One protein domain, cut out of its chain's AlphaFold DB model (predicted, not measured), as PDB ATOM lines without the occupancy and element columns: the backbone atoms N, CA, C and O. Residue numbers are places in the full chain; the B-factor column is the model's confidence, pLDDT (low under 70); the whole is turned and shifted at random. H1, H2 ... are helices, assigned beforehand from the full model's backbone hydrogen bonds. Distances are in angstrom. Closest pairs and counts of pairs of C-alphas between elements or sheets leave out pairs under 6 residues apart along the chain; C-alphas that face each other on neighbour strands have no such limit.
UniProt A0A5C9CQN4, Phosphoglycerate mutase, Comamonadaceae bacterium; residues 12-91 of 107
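What this domain is: This is residues 12 to 91 of the 107 residues of the protein "Phosphoglycerate mutase" of Comamonadaceae bacterium (UniProt A0A5C9CQN4). One long helix, H2, makes much of the long axis, and a shorter helix, H3, crosses it steeply on one side. H1 sits off beyond the end of H2 where H2 begins, touching neither helix, and the turn at the other end of H2, residues 55 to 60, sticks out. The printed part has 80 residues with three named helices, in the order H1, H2, H3, and no named strand. The class is all helix, though under half of the residues, 39 of 80, are in named elements. The whole is loose, with a radius of gyration of the C-alphas of 15.0 A and spans of 48 by 24 by 19 A.

How they stand to each other: H1, residues 18 to 26, touches no helix. It is apart from H2, residues 39 to 57, and from H3, residues 69 to 79. H2 and H3 touch, H2 with residues 43 to 50 alone. Their closest C-alphas, those of Met 43 and Ala 74, are 6.1 A apart. Their lines stand at a steep tilt of 63 degrees, and they run the same way. In H1 and H3 every O i to N i+4 pair is within hydrogen-bond range; in H2 it is 14 of 15.

Where its parts are: H1 begins at C-alpha 18, (280.940, 425.263, 386.224), and is 12.2 A long from first to last C-alpha. H2 runs 26.1 A from C-alpha 39 at (296.772, 415.235, 387.645) to C-alpha 57. H3 is 15.2 A long and ends at C-alpha 79, (300.702, 399.192, 385.218).

The domain as a whole: The C-alphas farthest apart, those of Pro 17 and Arg 59, are 48.6 A apart, and the outline is only just a rod. The links H1 to H2 and H2 to H3 are long, with 12 and 11 residues. Residues 80 to 91 hold no named element. Residues 55 to 60, of which 55 to 57 belong to H2, stand free. The printed part has no cut, its mean pLDDT is 95.8, and no printed residue is under 70.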
ATOM      1  N   ARG A  12     280.370 421.313 398.879       96.38
ATOM      2  CA  ARG A  12     279.341 420.564 398.157       96.38
ATOM      3  C   ARG A  12     279.616 420.654 396.663       96.38
ATOM      4  O   ARG A  12     279.947 421.730 396.169       96.38
ATOM      5  N   TRP A  13     279.397 419.559 395.948       92.94
ATOM      6  CA  TRP A  13     279.591 419.510 394.499       92.94
ATOM      7  C   TRP A  13     278.809 420.605 393.755       92.94
ATOM      8  O   TRP A  13     279.358 421.297 392.907       92.94
ATOM      9  N   ASP A  14     277.551 420.830 394.141       95.94
ATOM     10  CA  ASP A  14     276.666 421.848 393.557       95.94
ATOM     11  C   ASP A  14     277.075 423.300 393.861       95.94
ATOM     12  O   ASP A  14     276.539 424.229 393.263       95.94
ATOM     13  N   SER A  15     278.033 423.506 394.769       96.31
ATOM     14  CA  SER A  15     278.598 424.824 395.074       96.31
ATOM     15  C   SER A  15     279.847 425.160 394.256       96.31
ATOM     16  O   SER A  15     280.314 426.299 394.302       96.31
ATOM     17  N   ILE A  16     280.392 424.194 393.511       96.50
ATOM     18  CA  ILE A  16     281.557 424.398 392.650       96.50
ATOM     19  C   ILE A  16     281.080 425.019 391.325       96.50
ATOM     20  O   ILE A  16     280.263 424.412 390.629       96.50
ATOM     21  N   PRO A  17     281.567 426.215 390.939       96.75
ATOM     22  CA  PRO A  17     281.174 426.853 389.688       96.75
ATOM     23  C   PRO A  17     281.560 426.012 388.475       96.75
ATOM     24  O   PRO A  17     282.661 425.466 388.423       96.75
ATOM     25  N   GLN A  18     280.699 426.008 387.457       96.81
ATOM     26  CA  GLN A  18     280.940 425.263 386.224       96.81
ATOM     27  C   GLN A  18     282.274 425.583 385.554       96.81
ATOM     28  O   GLN A  18     283.052 424.688 385.231       96.81
ATOM     29  N   ALA A  19     282.597 426.871 385.483       97.06
ATOM     30  CA  ALA A  19     283.858 427.342 384.929       97.06
ATOM     31  C   ALA A  19     285.101 426.718 385.597       97.06
ATOM     32  O   ALA A  19     286.154 426.661 384.972       97.06
ATOM     33  N   ALA A  20     285.005 426.250 386.850       96.44
ATOM     34  CA  ALA A  20     286.128 425.615 387.531       96.44
ATOM     35  C   ALA A  20     286.442 424.230 386.948       96.44
ATOM     36  O   ALA A  20     287.607 423.941 386.682       96.44
ATOM     37  N   TYR A  21     285.436 423.373 386.742       94.50
ATOM     38  CA  TYR A  21     285.675 422.058 386.140       94.50
ATOM     39  C   TYR A  21     285.842 422.135 384.619       94.50
ATOM     40  O   TYR A  21     286.589 421.334 384.065       94.50
ATOM     41  N   ASP A  22     285.252 423.128 383.947       96.94
ATOM     42  CA  ASP A  22     285.535 423.390 382.530       96.94
ATOM     43  C   ASP A  22     287.015 423.760 382.330       96.94
ATOM     44  O   ASP A  22     287.689 423.179 381.482       96.94
ATOM     45  N   ALA A  23     287.555 424.668 383.154       97.00
ATOM     46  CA  ALA A  23     288.970 425.037 383.098       97.00
ATOM     47  C   ALA A  23     289.891 423.850 383.404       97.00
ATOM     48  O   ALA A  23     290.905 423.675 382.733       97.00
ATOM     49  N   TRP A  24     289.520 423.019 384.381       97.25
ATOM     50  CA  TRP A  24     290.281 421.814 384.686       97.25
ATOM     51  C   TRP A  24     290.254 420.814 383.539       97.25
ATOM     52  O   TRP A  24     291.303 420.358 383.117       97.25
ATOM     53  N   THR A  25     289.088 420.491 382.987       96.81
ATOM     54  CA  THR A  25     288.986 419.500 381.903       96.81
ATOM     55  C   THR A  25     289.600 419.976 380.583       96.81
ATOM     56  O   THR A  25     290.044 419.132 379.806       96.81
ATOM     57  N   ALA A  26     289.683 421.290 380.345       97.56
ATOM     58  CA  ALA A  26     290.364 421.874 379.187       97.56
ATOM     59  C   ALA A  26     291.901 421.754 379.243       97.56
ATOM     60  O   ALA A  26     292.545 421.739 378.196       97.56
ATOM     61  N   ASP A  27     292.479 421.659 380.441       97.69
ATOM     62  CA  ASP A  27     293.908 421.422 380.680       97.69
ATOM     63  C   ASP A  27     294.071 420.346 381.765       97.69
ATOM     64  O   ASP A  27     294.604 420.567 382.852       97.69
ATOM     65  N   PHE A  28     293.525 419.161 381.482       98.12
ATOM     66  CA  PHE A  28     293.332 418.111 382.486       98.12
ATOM     67  C   PHE A  28     294.628 417.676 383.171       98.12
ATOM     68  O   PHE A  28     294.633 417.391 384.371       98.12
ATOM     69  N   TRP A  29     295.725 417.648 382.418       98.06
ATOM     70  CA  TRP A  29     297.013 417.181 382.910       98.06
ATOM     71  C   TRP A  29     297.694 418.195 383.834       98.06
ATOM     72  O   TRP A  29     298.169 417.818 384.908       98.06
ATOM     73  N   GLN A  30     297.741 419.471 383.435       98.31
ATOM     74  CA  GLN A  30     298.561 420.487 384.105       98.31
ATOM     75  C   GLN A  30     297.763 421.411 385.028       98.31
ATOM     76  O   GLN A  30     298.334 421.971 385.968       98.31
ATOM     77  N   HIS A  31     296.453 421.558 384.819       98.19
ATOM     78  CA  HIS A  31     295.642 422.454 385.630       98.19
ATOM     79  C   HIS A  31     295.567 421.979 387.086       98.19
ATOM     80  O   HIS A  31     295.197 420.842 387.382       98.19
ATOM     81  N   ARG A  32     295.872 422.893 388.012       97.81
ATOM     82  CA  ARG A  32     295.760 422.667 389.459       97.81
ATOM     83  C   ARG A  32     294.341 422.977 389.912       97.81
ATOM     84  O   ARG A  32     294.010 424.128 390.218       97.81
ATOM     85  N   PHE A  33     293.481 421.967 389.943       96.19
ATOM     86  CA  PHE A  33     292.102 422.182 390.360       96.19
ATOM     87  C   PHE A  33     292.045 422.581 391.839       96.19
ATOM     88  O   PHE A  33     292.609 421.926 392.708       96.19
ATOM     89  N   GLY A  34     291.381 423.702 392.124       96.12
ATOM     90  CA  GLY A  34     291.334 424.246 393.482       96.12
ATOM     91  C   GLY A  34     292.643 424.876 393.972       96.12
ATOM     92  O   GLY A  34     292.765 425.121 395.171       96.12
ATOM     93  N   ASP A  35     293.570 425.178 393.053       96.50
ATOM     94  CA  ASP A  35     294.919 425.733 393.276       96.50
ATOM     95  C   ASP A  35     295.874 424.810 394.057       96.50
ATOM     96  O   ASP A  35     296.915 425.273 394.520       96.50
ATOM     97  N   ALA A  36     295.553 423.519 394.203       96.62
ATOM     98  CA  ALA A  36     296.352 422.577 394.990       96.62
ATOM     99  C   ALA A  36     297.212 421.646 394.131       96.62
ATOM    100  O   ALA A  36     298.371 421.977 393.897       96.62
ATOM    101  N   GLU A  37     296.688 420.514 393.661       97.69
ATOM    102  CA  GLU A  37     297.443 419.489 392.921       97.69
ATOM    103  C   GLU A  37     296.903 419.343 391.486       97.69
ATOM    104  O   GLU A  37     295.696 419.451 391.248       97.69
ATOM    105  N   SER A  38     297.789 419.134 390.506       98.25
ATOM    106  CA  SER A  38     297.392 418.721 389.150       98.25
ATOM    107  C   SER A  38     297.389 417.197 388.997       98.25
ATOM    108  O   SER A  38     298.004 416.472 389.782       98.25
ATOM    109  N   VAL A  39     296.748 416.681 387.940       98.25
ATOM    110  CA  VAL A  39     296.772 415.235 387.645       98.25
ATOM    111  C   VAL A  39     298.204 414.756 387.380       98.25
ATOM    112  O   VAL A  39     298.559 413.651 387.795       98.25
ATOM    113  N   ALA A  40     299.047 415.601 386.773       98.44
ATOM    114  CA  ALA A  40     300.464 415.319 386.575       98.44
ATOM    115  C   ALA A  40     301.211 415.088 387.893       98.44
ATOM    116  O   ALA A  40     301.920 414.093 388.046       98.44
ATOM    117  N   GLU A  41     301.030 415.981 388.864       98.50
ATOM    118  CA  GLU A  41     301.676 415.875 390.174       98.50
ATOM    119  C   GLU A  41     301.149 414.681 390.968       98.50
ATOM    120  O   GLU A  41     301.938 413.906 391.521       98.50
ATOM    121  N   PHE A  42     299.829 414.485 390.941       98.50
ATOM    122  CA  PHE A  42     299.169 413.342 391.553       98.50
ATOM    123  C   PHE A  42     299.725 412.017 391.020       98.50
ATOM    124  O   PHE A  42     300.131 411.146 391.794       98.50
ATOM    125  N   MET A  43     299.785 411.864 389.694       98.44
ATOM    126  CA  MET A  43     300.318 410.660 389.064       98.44
ATOM    127  C   MET A  43     301.811 410.487 389.334       98.44
ATOM    128  O   MET A  43     302.223 409.367 389.632       98.44
ATOM    129  N   ALA A  44     302.603 411.562 389.318       98.25
ATOM    130  CA  ALA A  44     304.038 411.497 389.578       98.25
ATOM    131  C   ALA A  44     304.350 410.942 390.977       98.25
ATOM    132  O   ALA A  44     305.188 410.049 391.117       98.25
ATOM    133  N   ARG A  45     303.644 411.395 392.023       98.00
ATOM    134  CA  ARG A  45     303.860 410.845 393.375       98.00
ATOM    135  C   ARG A  45     303.363 409.408 393.528       98.00
ATOM    136  O   ARG A  45     303.929 408.650 394.311       98.00
ATOM    137  N   VAL A  46     302.319 409.004 392.798       97.88
ATOM    138  CA  VAL A  46     301.869 407.600 392.786       97.88
ATOM    139  C   VAL A  46     302.883 406.722 392.046       97.88
ATOM    140  O   VAL A  46     303.173 405.612 392.495       97.88
ATOM    141  N   GLU A  47     303.466 407.224 390.957       97.56
ATOM    142  CA  GLU A  47     304.503 406.536 390.191       97.56
ATOM    143  C   GLU A  47     305.758 406.272 391.021       97.56
ATOM    144  O   GLU A  47     306.300 405.169 390.953       97.56
ATOM    145  N   GLN A  48     306.193 407.233 391.839       97.25
ATOM    146  CA  GLN A  48     307.344 407.050 392.730       97.25
ATOM    147  C   GLN A  48     307.182 405.795 393.602       97.25
ATOM    148  O   GLN A  48     308.027 404.899 393.564       97.25
ATOM    149  N   VAL A  49     306.041 405.668 394.288       95.62
ATOM    150  CA  VAL A  49     305.744 404.498 395.132       95.62
ATOM    151  C   VAL A  49     305.564 403.228 394.288       95.62
ATOM    152  O   VAL A  49     305.982 402.139 394.686       95.62
ATOM    153  N   TRP A  50     304.963 403.342 393.100       95.31
ATOM    154  CA  TRP A  50     304.785 402.209 392.188       95.31
ATOM    155  C   TRP A  50     306.127 401.606 391.758       95.31
ATOM    156  O   TRP A  50     306.292 400.385 391.806       95.31
ATOM    157  N   CYS A  51     307.093 402.446 391.388       94.19
ATOM    158  CA  CYS A  51     308.439 402.033 390.998       94.19
ATOM    159  C   CYS A  51     309.188 401.345 392.148       94.19
ATOM    160  O   CYS A  51     309.777 400.281 391.938       94.19
ATOM    161  N   GLU A  52     309.114 401.884 393.367       93.38
ATOM    162  CA  GLU A  52     309.688 401.247 394.563       93.38
ATOM    163  C   GLU A  52     309.108 399.843 394.785       93.38
ATOM    164  O   GLU A  52     309.836 398.871 395.010       93.38
ATOM    165  N   VAL A  53     307.791 399.699 394.634       91.19
ATOM    166  CA  VAL A  53     307.102 398.412 394.769       91.19
ATOM    167  C   VAL A  53     307.528 397.395 393.721       91.19
ATOM    168  O   VAL A  53     307.667 396.218 394.064       91.19
ATOM    169  N   GLN A  54     307.806 397.808 392.483       90.62
ATOM    170  CA  GLN A  54     308.327 396.884 391.471       90.62
ATOM    171  C   GLN A  54     309.680 396.289 391.883       90.62
ATOM    172  O   GLN A  54     309.906 395.092 391.694       90.62
ATOM    173  N   VAL A  55     310.553 397.079 392.520       92.38
ATOM    174  CA  VAL A  55     311.845 396.592 393.033       92.38
ATOM    175  C   VAL A  55     311.644 395.531 394.119       92.38
ATOM    176  O   VAL A  55     312.327 394.504 394.117       92.38
ATOM    177  N   HIS A  56     310.695 395.738 395.034       91.38
ATOM    178  CA  HIS A  56     310.370 394.760 396.076       91.38
ATOM    179  C   HIS A  56     309.700 393.500 395.517       91.38
ATOM    180  O   HIS A  56     310.045 392.387 395.923       91.38
ATOM    181  N   ARG A  57     308.798 393.655 394.542       89.19
ATOM    182  CA  ARG A  57     308.128 392.535 393.874       89.19
ATOM    183  C   ARG A  57     309.121 391.650 393.124       89.19
ATOM    184  O   ARG A  57     309.034 390.430 393.232       89.19
ATOM    185  N   ALA A  58     310.111 392.240 392.449       89.62
ATOM    186  CA  ALA A  58     311.190 391.500 391.788       89.62
ATOM    187  C   ALA A  58     312.031 390.648 392.762       89.62
ATOM    188  O   ALA A  58     312.685 389.695 392.347       89.62
ATOM    189  N   ARG A  59     311.990 390.957 394.066       93.62
ATOM    190  CA  ARG A  59     312.631 390.183 395.145       93.62
ATOM    191  C   ARG A  59     311.686 389.171 395.808       93.62
ATOM    192  O   ARG A  59     312.033 388.611 396.843       93.62
ATOM    193  N   GLY A  60     310.495 388.955 395.248       92.00
ATOM    194  CA  GLY A  60     309.495 388.026 395.778       92.00
ATOM    195  C   GLY A  60     308.741 388.538 397.007       92.00
ATOM    196  O   GLY A  60     308.090 387.751 397.691       92.00
ATOM    197  N   VAL A  61     308.811 389.838 397.314       92.75
ATOM    198  CA  VAL A  61     308.103 390.422 398.460       92.75
ATOM    199  C   VAL A  61     306.712 390.879 398.026       92.75
ATOM    200  O   VAL A  61     306.583 391.790 397.209       92.75
ATOM    201  N   ALA A  62     305.669 390.270 398.594       88.94
ATOM    202  CA  ALA A  62     304.285 390.676 398.358       88.94
ATOM    203  C   ALA A  62     304.012 392.094 398.893       88.94
ATOM    204  O   ALA A  62     304.512 392.468 399.953       88.94
ATOM    205  N   GLN A  63     303.207 392.870 398.164       91.81
ATOM    206  CA  GLN A  63     302.860 394.254 398.500       91.81
ATOM    207  C   GLN A  63     301.338 394.407 398.556       91.81
ATOM    208  O   GLN A  63     300.632 393.913 397.679       91.81
ATOM    209  N   VAL A  64     300.841 395.101 399.579       93.69
ATOM    210  CA  VAL A  64     299.414 395.397 399.767       93.69
ATOM    211  C   VAL A  64     299.266 396.881 400.068       93.69
ATOM    212  O   VAL A  64     299.939 397.397 400.958       93.69
ATOM    213  N   TRP A  65     298.408 397.573 399.316       94.31
ATOM    214  CA  TRP A  65     298.164 399.008 399.470       94.31
ATOM    215  C   TRP A  65     296.745 399.249 399.981       94.31
ATOM    216  O   TRP A  65     295.772 398.845 399.347       94.31
ATOM    217  N   LEU A  66     296.631 399.951 401.106       95.25
ATOM    218  CA  LEU A  66     295.365 400.465 401.631       95.25
ATOM    219  C   LEU A  66     295.271 401.939 401.222       95.25
ATOM    220  O   LEU A  66     296.019 402.768 401.733       95.25
ATOM    221  N   THR A  67     294.426 402.259 400.242       95.75
ATOM    222  CA  THR A  67     294.416 403.590 399.614       95.75
ATOM    223  C   THR A  67     293.052 403.943 399.009       95.75
ATOM    224  O   THR A  67     292.083 403.198 399.145       95.75
ATOM    225  N   HIS A  68     292.980 405.100 398.354       96.38
ATOM    226  CA  HIS A  68     291.782 405.653 397.733       96.38
ATOM    227  C   HIS A  68     291.623 405.219 396.269       96.38
ATOM    228  O   HIS A  68     292.580 404.802 395.609       96.38
ATOM    229  N   ALA A  69     290.405 405.359 395.744       96.00
ATOM    230  CA  ALA A  69     290.068 404.965 394.380       96.00
ATOM    231  C   ALA A  69     290.883 405.717 393.311       96.00
ATOM    232  O   ALA A  69     291.269 405.092 392.322       96.00
ATOM    233  N   GLY A  70     291.194 407.008 393.496       96.44
ATOM    234  CA  GLY A  70     292.011 407.759 392.539       96.44
ATOM    235  C   GLY A  70     293.428 407.202 392.422       96.44
ATOM    236  O   GLY A  70     293.931 407.024 391.313       96.44
ATOM    237  N   VAL A  71     294.034 406.794 393.544       97.12
ATOM    238  CA  VAL A  71     295.360 406.151 393.547       97.12
ATOM    239  C   VAL A  71     295.309 404.807 392.824       97.12
ATOM    240  O   VAL A  71     296.192 404.503 392.031       97.12
ATOM    241  N   ILE A  72     294.260 404.012 393.045       96.25
ATOM    242  CA  ILE A  72     294.090 402.712 392.377       96.25
ATOM    243  C   ILE A  72     293.958 402.889 390.857       96.25
ATOM    244  O   ILE A  72     294.562 402.129 390.098       96.25
ATOM    245  N   ARG A  73     293.228 403.915 390.398       96.75
ATOM    246  CA  ARG A  73     293.122 404.258 388.970       96.75
ATOM    247  C   ARG A  73     294.462 404.689 388.378       96.75
ATOM    248  O   ARG A  73     294.829 404.193 387.315       96.75
ATOM    249  N   ALA A  74     295.211 405.539 389.080       97.00
ATOM    250  CA  ALA A  74     296.555 405.928 388.663       97.00
ATOM    251  C   ALA A  74     297.475 404.701 388.548       97.00
ATOM    252  O   ALA A  74     298.118 404.508 387.522       97.00
ATOM    253  N   VAL A  75     297.471 403.803 389.538       95.81
ATOM    254  CA  VAL A  75     298.251 402.556 389.491       95.81
ATOM    255  C   VAL A  75     297.836 401.660 388.319       95.81
ATOM    256  O   VAL A  75     298.698 401.052 387.687       95.81
ATOM    257  N   HIS A  76     296.547 401.596 387.977       95.19
ATOM    258  CA  HIS A  76     296.088 400.848 386.804       95.19
ATOM    259  C   HIS A  76     296.707 401.385 385.506       95.19
ATOM    260  O   HIS A  76     297.293 400.611 384.749       95.19
ATOM    261  N   LEU A  77     296.667 402.705 385.299       96.12
ATOM    262  CA  LEU A  77     297.315 403.364 384.161       96.12
ATOM    263  C   LEU A  77     298.828 403.097 384.145       96.12
ATOM    264  O   LEU A  77     299.382 402.659 383.134       96.12
ATOM    265  N   LEU A  78     299.489 403.262 385.293       95.88
ATOM    266  CA  LEU A  78     300.927 403.032 385.431       95.88
ATOM    267  C   LEU A  78     301.315 401.583 385.107       95.88
ATOM    268  O   LEU A  78     302.337 401.345 384.455       95.88
ATOM    269  N   SER A  79     300.493 400.613 385.515       93.88
ATOM    270  CA  SER A  79     300.702 399.192 385.218       93.88
ATOM    271  C   SER A  79     300.591 398.858 383.725       93.88
ATOM    272  O   SER A  79     301.180 397.879 383.277       93.88
ATOM    273  N   GLN A  80     299.899 399.697 382.952       94.19
ATOM    274  CA  GLN A  80     299.763 399.593 381.495       94.19
ATOM    275  C   GLN A  80     300.823 400.405 380.735       94.19
ATOM    276  O   GLN A  80     300.797 400.457 379.510       94.19
ATOM    277  N   GLY A  81     301.752 401.055 381.443       94.94
ATOM    278  CA  GLY A  81     302.766 401.918 380.833       94.94
ATOM    279  C   GLY A  81     302.286 403.343 380.534       94.94
ATOM    280  O   GLY A  81     303.066 404.142 380.026       94.94
ATOM    281  N   VAL A  82     301.047 403.698 380.885       96.69
ATOM    282  CA  VAL A  82     300.532 405.062 380.718       96.69
ATOM    283  C   VAL A  82     301.101 405.944 381.826       96.69
ATOM    284  O   VAL A  82     300.984 405.620 383.009       96.69
ATOM    285  N   ARG A  83     301.769 407.034 381.439       96.50
ATOM    286  CA  ARG A  83     302.408 407.997 382.355       96.50
ATOM    287  C   ARG A  83     301.809 409.390 382.300       96.50
ATOM    288  O   ARG A  83     301.943 410.128 383.262       96.50
ATOM    289  N   GLU A  84     301.118 409.712 381.215       97.62
ATOM    290  CA  GLU A  84     300.479 411.006 381.011       97.62
ATOM    291  C   GLU A  84     299.038 410.808 380.559       97.62
ATOM    292  O   GLU A  84     298.739 409.890 379.788       97.62
ATOM    293  N   VAL A  85     298.148 411.679 381.033       96.94
ATOM    294  CA  VAL A  85     296.727 411.671 380.683       96.94
ATOM    295  C   VAL A  85     296.298 413.104 380.401       96.94
ATOM    296  O   VAL A  85     296.065 413.878 381.322       96.94
ATOM    297  N   HIS A  86     296.201 413.456 379.120       96.56
ATOM    298  CA  HIS A  86     295.886 414.823 378.682       96.56
ATOM    299  C   HIS A  86     294.387 415.096 378.535       96.56
ATOM    300  O   HIS A  86     293.976 416.248 378.468       96.56
ATOM    301  N   GLU A  87     293.560 414.051 378.535       96.69
ATOM    302  CA  GLU A  87     292.112 414.163 378.374       96.69
ATOM    303  C   GLU A  87     291.388 413.502 379.546       96.69
ATOM    304  O   GLU A  87     291.647 412.344 379.876       96.69
ATOM    305  N   ALA A  88     290.410 414.201 380.128       95.62
ATOM    306  CA  ALA A  88     289.629 413.680 381.252       95.62
ATOM    307  C   ALA A  88     288.901 412.362 380.917       95.62
ATOM    308  O   ALA A  88     288.716 411.516 381.788       95.62
ATOM    309  N   ALA A  89     288.527 412.155 379.648       95.62
ATOM    310  CA  ALA A  89     287.879 410.929 379.176       95.62
ATOM    311  C   ALA A  89     288.792 409.689 379.227       95.62
ATOM    312  O   ALA A  89     288.295 408.563 379.267       95.62
ATOM    313  N   LEU A  90     290.112 409.886 379.239       95.88
ATOM    314  CA  LEU A  90     291.101 408.816 379.365       95.88
ATOM    315  C   LEU A  90     291.365 408.444 380.832       95.88
ATOM    316  O   LEU A  90     291.996 407.422 381.103       95.88
ATOM    317  N   TRP A  91     290.860 409.231 381.788       96.06
ATOM    318  CA  TRP A  91     290.871 408.835 383.188       96.06
ATOM    319  C   TRP A  91     289.923 407.641 383.399       96.06
ATOM    320  O   TRP A  91     288.747 407.731 383.034       96.06
TER     321      TRP A  91